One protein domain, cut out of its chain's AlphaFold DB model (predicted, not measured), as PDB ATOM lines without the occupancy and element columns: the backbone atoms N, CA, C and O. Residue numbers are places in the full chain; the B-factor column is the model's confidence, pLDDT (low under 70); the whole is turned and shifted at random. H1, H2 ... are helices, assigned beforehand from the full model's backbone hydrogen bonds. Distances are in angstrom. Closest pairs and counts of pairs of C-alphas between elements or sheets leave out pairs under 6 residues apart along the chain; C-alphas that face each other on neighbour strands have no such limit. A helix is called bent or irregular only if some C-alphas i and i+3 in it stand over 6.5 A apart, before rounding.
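What this domain is: This is residues 396 to 444 of the 579 residues of the protein "F-box domain-containing protein" of Colletotrichum salicis (UniProt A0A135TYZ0). A long helix, H3, reaches out from a loose head, where two shorter helices, H1 and H2, are gathered near its first half without clearly touching it or each other. Residues 432 to 440 of H3 and the tail to residue 444 stick out as an arm, which makes much of the length, and residues 396 to 402 stick out from the head. The printed part has 49 residues with three named helices, in the order H1, H2, H3, and no named strand; the class is all helix, with 36 of the residues in helices. The whole is loose, with a radius of gyration of the C-alphas of 12.9 A, and elongated, spanning 42 by 22 by 19 A.

How they stand to each other: Start with H1, residues 399 to 408, and go on to H2, residues 413 to 419: they are close but not clearly touching, and their closest C-alphas, those of Leu 406 and Leu 415, are 7.4 A apart. Their lines stand at a steep tilt of 54 degrees, and they run opposite ways. Now look at H3, residues 422 to 440, which is close to H1 but not clearly touching it; the closest C-alphas, those of Gly 407 and Arg 428, are 7.6 A apart. H1 and H3 run the same way at a steep tilt of 51 degrees. H2 and H3 are also close but not clearly touching, with the C-alphas of Ser 419 and His 425 the closest at 6.2 A, and their lines are about perpendicular, at 90 degrees. Along the backbones, the O i to N i+4 pairs within hydrogen-bond range are 5 of 6 in H1, 2 of 3 in H2 and 13 of 15 in H3.

Where its parts are: Find C-alpha 399 at (141.622, 128.533, 149.577); from there H1 runs 14.7 A to C-alpha 408. H2 begins at C-alpha 413, at (152.938, 139.217, 162.697), and ends at C-alpha 419. H3 measures 25.8 A from C-alpha 422 to C-alpha 440, which you find at (144.172, 157.927, 143.094). Near residue 434 it has a kink of 30 degrees, and it is irregular, but only just: C-alphas 434 and 437 are 6.7 A apart.

The domain as a whole: The two C-alphas farthest apart, those of Glu 396 and Pro 443, are 42.6 A from each other. The printed part has no cut, and the links from H1 to H2 and from H2 to H3 are tight, with 4 and 2 residues between the helices. In the B-factor column the mean pLDDT of the printed part is 80.3; look for values under 70 at residues 406 to 416 and 418 to 419 of this model.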
ATOM      1  N   GLU A 396     141.637 124.326 156.904       81.44
ATOM      2  CA  GLU A 396     140.451 123.549 156.504       81.44
ATOM      3  C   GLU A 396     139.423 124.403 155.742       81.44
ATOM      4  O   GLU A 396     138.507 123.864 155.120       81.44
ATOM      5  N   LEU A 397     139.572 125.735 155.744       81.19
ATOM      6  CA  LEU A 397     138.765 126.599 154.887       81.19
ATOM      7  C   LEU A 397     139.218 126.480 153.421       81.19
ATOM      8  O   LEU A 397     140.422 126.439 153.157       81.19
ATOM      9  N   PRO A 398     138.283 126.522 152.448       83.69
ATOM     10  CA  PRO A 398     138.616 126.650 151.034       83.69
ATOM     11  C   PRO A 398     139.597 127.799 150.784       83.69
ATOM     12  O   PRO A 398     139.479 128.873 151.391       83.69
ATOM     13  N   ASN A 399     140.548 127.583 149.870       75.56
ATOM     14  CA  ASN A 399     141.622 128.533 149.577       75.56
ATOM     15  C   ASN A 399     141.082 129.932 149.262       75.56
ATOM     16  O   ASN A 399     141.674 130.925 149.662       75.56
ATOM     17  N   GLU A 400     139.931 130.021 148.606       77.75
ATOM     18  CA  GLU A 400     139.248 131.257 148.235       77.75
ATOM     19  C   GLU A 400     138.861 132.080 149.474       77.75
ATOM     20  O   GLU A 400     139.075 133.292 149.508       77.75
ATOM     21  N   ILE A 401     138.345 131.420 150.517       81.06
ATOM     22  CA  ILE A 401     137.930 132.060 151.771       81.06
ATOM     23  C   ILE A 401     139.160 132.410 152.614       81.06
ATOM     24  O   ILE A 401     139.239 133.518 153.146       81.06
ATOM     25  N   MET A 402     140.160 131.523 152.676       75.81
ATOM     26  CA  MET A 402     141.433 131.815 153.339       75.81
ATOM     27  C   MET A 402     142.139 133.018 152.687       75.81
ATOM     28  O   MET A 402     142.542 133.941 153.390       75.81
ATOM     29  N   LEU A 403     142.229 133.070 151.354       70.31
ATOM     30  CA  LEU A 403     142.789 134.199 150.600       70.31
ATOM     31  C   LEU A 403     141.987 135.492 150.814       70.31
ATOM     32  O   LEU A 403     142.587 136.561 150.915       70.31
ATOM     33  N   HIS A 404     140.656 135.410 150.920       76.44
ATOM     34  CA  HIS A 404     139.797 136.562 151.204       76.44
ATOM     35  C   HIS A 404     140.037 137.115 152.619       76.44
ATOM     36  O   HIS A 404     140.304 138.305 152.772       76.44
ATOM     37  N   ILE A 405     140.051 136.257 153.646       77.75
ATOM     38  CA  ILE A 405     140.341 136.636 155.041       77.75
ATOM     39  C   ILE A 405     141.764 137.210 155.169       77.75
ATOM     40  O   ILE A 405     141.958 138.283 155.744       77.75
ATOM     41  N   LEU A 406     142.761 136.559 154.559       67.31
ATOM     42  CA  LEU A 406     144.139 137.059 154.482       67.31
ATOM     43  C   LEU A 406     144.272 138.349 153.651       67.31
ATOM     44  O   LEU A 406     145.312 139.002 153.721       67.31
ATOM     45  N   GLY A 407     143.250 138.744 152.888       67.50
ATOM     46  CA  GLY A 407     143.179 140.030 152.193       67.50
ATOM     47  C   GLY A 407     142.931 141.225 153.121       67.50
ATOM     48  O   GLY A 407     143.362 142.328 152.799       67.50
ATOM     49  N   TYR A 408     142.299 141.015 154.283       67.75
ATOM     50  CA  TYR A 408     141.956 142.086 155.234       67.75
ATOM     51  C   TYR A 408     142.875 142.157 156.468       67.75
ATOM     52  O   TYR A 408     142.900 143.176 157.157       67.75
ATOM     53  N   LEU A 409     143.638 141.099 156.774       65.31
ATOM     54  CA  LEU A 409     144.357 140.945 158.052       65.31
ATOM     55  C   LEU A 409     145.863 141.294 158.007       65.31
ATOM     56  O   LEU A 409     146.704 140.522 158.470       65.31
ATOM     57  N   ASP A 410     146.222 142.492 157.534       58.44
ATOM     58  CA  ASP A 410     147.626 142.975 157.484       58.44
ATOM     59  C   ASP A 410     148.271 143.293 158.858       58.44
ATOM     60  O   ASP A 410     149.465 143.604 158.957       58.44
ATOM     61  N   ALA A 411     147.501 143.198 159.946       56.22
ATOM     62  CA  ALA A 411     147.941 143.562 161.292       56.22
ATOM     63  C   ALA A 411     148.838 142.511 161.983       56.22
ATOM     64  O   ALA A 411     149.742 142.884 162.730       56.22
ATOM     65  N   ASN A 412     148.621 141.212 161.746       66.00
ATOM     66  CA  ASN A 412     149.197 140.147 162.583       66.00
ATOM     67  C   ASN A 412     150.573 139.657 162.099       66.00
ATOM     68  O   ASN A 412     150.745 139.277 160.942       66.00
ATOM     69  N   HIS A 413     151.544 139.564 163.014       67.81
ATOM     70  CA  HIS A 413     152.938 139.217 162.697       67.81
ATOM     71  C   HIS A 413     153.115 137.839 162.027       67.81
ATOM     72  O   HIS A 413     153.910 137.722 161.099       67.81
ATOM     73  N   HIS A 414     152.357 136.810 162.422       63.12
ATOM     74  CA  HIS A 414     152.389 135.507 161.735       63.12
ATOM     75  C   HIS A 414     151.752 135.561 160.335       63.12
ATOM     76  O   HIS A 414     152.255 134.940 159.401       63.12
ATOM     77  N   LEU A 415     150.698 136.365 160.151       62.81
ATOM     78  CA  LEU A 415     150.065 136.539 158.840       62.81
ATOM     79  C   LEU A 415     150.959 137.330 157.876       62.81
ATOM     80  O   LEU A 415     150.924 137.070 156.675       62.81
ATOM     81  N   ARG A 416     151.846 138.202 158.382       69.50
ATOM     82  CA  ARG A 416     152.906 138.812 157.560       69.50
ATOM     83  C   ARG A 416     153.816 137.757 156.932       69.50
ATOM     84  O   ARG A 416     154.104 137.875 155.745       69.50
ATOM     85  N   HIS A 417     154.200 136.701 157.654       76.44
ATOM     86  CA  HIS A 417     155.009 135.619 157.078       76.44
ATOM     87  C   HIS A 417     154.264 134.872 155.955       76.44
ATOM     88  O   HIS A 417     154.839 134.610 154.903       76.44
ATOM     89  N   LEU A 418     152.962 134.607 156.119       69.12
ATOM     90  CA  LEU A 418     152.135 134.035 155.046       69.12
ATOM     91  C   LEU A 418     151.969 135.003 153.858       69.12
ATOM     92  O   LEU A 418     151.985 134.570 152.708       69.12
ATOM     93  N   SER A 419     151.892 136.316 154.105       65.31
ATOM     94  CA  SER A 419     151.805 137.340 153.051       65.31
ATOM     95  C   SER A 419     153.071 137.472 152.187       65.31
ATOM     96  O   SER A 419     152.994 138.021 151.087       65.31
ATOM     97  N   LEU A 420     154.211 136.943 152.654       74.38
ATOM     98  CA  LEU A 420     155.457 136.830 151.882       74.38
ATOM     99  C   LEU A 420     155.462 135.636 150.910       74.38
ATOM    100  O   LEU A 420     156.378 135.531 150.097       74.38
ATOM    101  N   SER A 421     154.452 134.756 150.941       85.00
ATOM    102  CA  SER A 421     154.289 133.729 149.906       85.00
ATOM    103  C   SER A 421     154.174 134.397 148.525       85.00
ATOM    104  O   SER A 421     153.324 135.277 148.347       85.00
ATOM    105  N   PRO A 422     154.985 134.000 147.523       84.44
ATOM    106  CA  PRO A 422     155.075 134.711 146.245       84.44
ATOM    107  C   PRO A 422     153.750 134.714 145.471       84.44
ATOM    108  O   PRO A 422     153.451 135.670 144.755       84.44
ATOM    109  N   ILE A 423     152.920 133.683 145.665       83.06
ATOM    110  CA  ILE A 423     151.579 133.573 145.081       83.06
ATOM    111  C   ILE A 423     150.651 134.632 145.698       83.06
ATOM    112  O   ILE A 423     150.053 135.433 144.978       83.06
ATOM    113  N   LEU A 424     150.587 134.697 147.033       78.44
ATOM    114  CA  LEU A 424     149.803 135.696 147.774       78.44
ATOM    115  C   LEU A 424     150.257 137.125 147.452       78.44
ATOM    116  O   LEU A 424     149.422 138.000 147.211       78.44
ATOM    117  N   HIS A 425     151.570 137.350 147.382       82.25
ATOM    118  CA  HIS A 425     152.154 138.624 146.980       82.25
ATOM    119  C   HIS A 425     151.727 139.023 145.557       82.25
ATOM    120  O   HIS A 425     151.309 140.161 145.344       82.25
ATOM    121  N   HIS A 426     151.753 138.095 144.591       87.38
ATOM    122  CA  HIS A 426     151.307 138.362 143.221       87.38
ATOM    123  C   HIS A 426     149.818 138.738 143.154       87.38
ATOM    124  O   HIS A 426     149.465 139.727 142.507       87.38
ATOM    125  N   TYR A 427     148.938 138.005 143.848       83.62
ATOM    126  CA  TYR A 427     147.506 138.331 143.893       83.62
ATOM    127  C   TYR A 427     147.243 139.688 144.556       83.62
ATOM    128  O   TYR A 427     146.510 140.501 143.989       83.62
ATOM    129  N   ARG A 428     147.892 139.980 145.691       83.44
ATOM    130  CA  ARG A 428     147.831 141.293 146.358       83.44
ATOM    131  C   ARG A 428     148.309 142.416 145.433       83.44
ATOM    132  O   ARG A 428     147.615 143.417 145.282       83.44
ATOM    133  N   LEU A 429     149.436 142.235 144.742       87.31
ATOM    134  CA  LEU A 429     149.966 143.213 143.789       87.31
ATOM    135  C   LEU A 429     149.016 143.440 142.602       87.31
ATOM    136  O   LEU A 429     148.811 144.584 142.200       87.31
ATOM    137  N   ARG A 430     148.397 142.382 142.058       92.31
ATOM    138  CA  ARG A 430     147.390 142.482 140.985       92.31
ATOM    139  C   ARG A 430     146.117 143.194 141.456       92.31
ATOM    140  O   ARG A 430     145.603 144.041 140.730       92.31
ATOM    141  N   HIS A 431     145.641 142.893 142.662       89.25
ATOM    142  CA  HIS A 431     144.463 143.516 143.270       89.25
ATOM    143  C   HIS A 431     144.690 145.013 143.537       89.25
ATOM    144  O   HIS A 431     143.919 145.851 143.069       89.25
ATOM    145  N   THR A 432     145.813 145.373 144.166       90.19
ATOM    146  CA  THR A 432     146.206 146.775 144.376       90.19
ATOM    147  C   THR A 432     146.412 147.510 143.051       90.19
ATOM    148  O   THR A 432     145.971 148.646 142.923       90.19
ATOM    149  N   ARG A 433     146.993 146.879 142.019       95.31
ATOM    150  CA  ARG A 433     147.098 147.477 140.671       95.31
ATOM    151  C   ARG A 433     145.741 147.737 140.005       95.31
ATOM    152  O   ARG A 433     145.664 148.649 139.191       95.31
ATOM    153  N   ALA A 434     144.692 146.985 140.343       94.62
ATOM    154  CA  ALA A 434     143.339 147.220 139.834       94.62
ATOM    155  C   ALA A 434     142.593 148.319 140.617       94.62
ATOM    156  O   ALA A 434     141.909 149.142 140.014       94.62
ATOM    157  N   ILE A 435     142.737 148.355 141.947       94.12
ATOM    158  CA  ILE A 435     141.980 149.266 142.827       94.12
ATOM    159  C   ILE A 435     142.664 150.628 143.018       94.12
ATOM    160  O   ILE A 435     141.987 151.650 143.127       94.12
ATOM    161  N   LEU A 436     143.996 150.684 143.049       93.94
ATOM    162  CA  LEU A 436     144.722 151.920 143.347       93.94
ATOM    163  C   LEU A 436     144.525 153.025 142.287       93.94
ATOM    164  O   LEU A 436     144.319 154.167 142.701       93.94
ATOM    165  N   PRO A 437     144.533 152.759 140.960       95.19
ATOM    166  CA  PRO A 437     144.337 153.811 139.961       95.19
ATOM    167  C   PRO A 437     143.016 154.593 140.102       95.19
ATOM    168  O   PRO A 437     143.098 155.814 140.244       95.19
ATOM    169  N   PRO A 438     141.812 153.975 140.156       94.00
ATOM    170  CA  PRO A 438     140.571 154.738 140.317       94.00
ATOM    171  C   PRO A 438     140.484 155.474 141.663       94.00
ATOM    172  O   PRO A 438     139.912 156.561 141.713       94.00
ATOM    173  N   LEU A 439     141.096 154.960 142.740       92.56
ATOM    174  CA  LEU A 439     141.165 155.683 144.019       92.56
ATOM    175  C   LEU A 439     142.102 156.901 143.964       92.56
ATOM    176  O   LEU A 439     141.785 157.946 144.535       92.56
ATOM    177  N   LEU A 440     143.239 156.806 143.267       92.81
ATOM    178  CA  LEU A 440     144.172 157.927 143.094       92.81
ATOM    179  C   LEU A 440     143.649 159.000 142.130       92.81
ATOM    180  O   LEU A 440     143.984 160.173 142.321       92.81
ATOM    181  N   SER A 441     142.851 158.600 141.136       94.62
ATOM    182  CA  SER A 441     142.206 159.466 140.139       94.62
ATOM    183  C   SER A 441     140.812 159.967 140.541       94.62
ATOM    184  O   SER A 441     140.219 160.741 139.792       94.62
ATOM    185  N   SER A 442     140.270 159.549 141.691       94.75
ATOM    186  CA  SER A 442     138.928 159.954 142.126       94.75
ATOM    187  C   SER A 442     138.828 161.476 142.330       94.75
ATOM    188  O   SER A 442     139.655 162.040 143.053       94.75
ATOM    189  N   PRO A 443     137.778 162.153 141.817       93.56
ATOM    190  CA  PRO A 443     137.545 163.577 142.072       93.56
ATOM    191  C   PRO A 443     137.200 163.882 143.541       93.56
ATOM    192  O   PRO A 443     137.204 165.042 143.938       93.56
ATOM    193  N   SER A 444     136.936 162.864 144.371       93.50
ATOM    194  CA  SER A 444     136.789 163.020 145.826       93.50
ATOM    195  C   SER A 444     138.123 163.206 146.562       93.50
ATOM    196  O   SER A 444     138.130 163.424 147.775       93.50
TER     197      SER A 444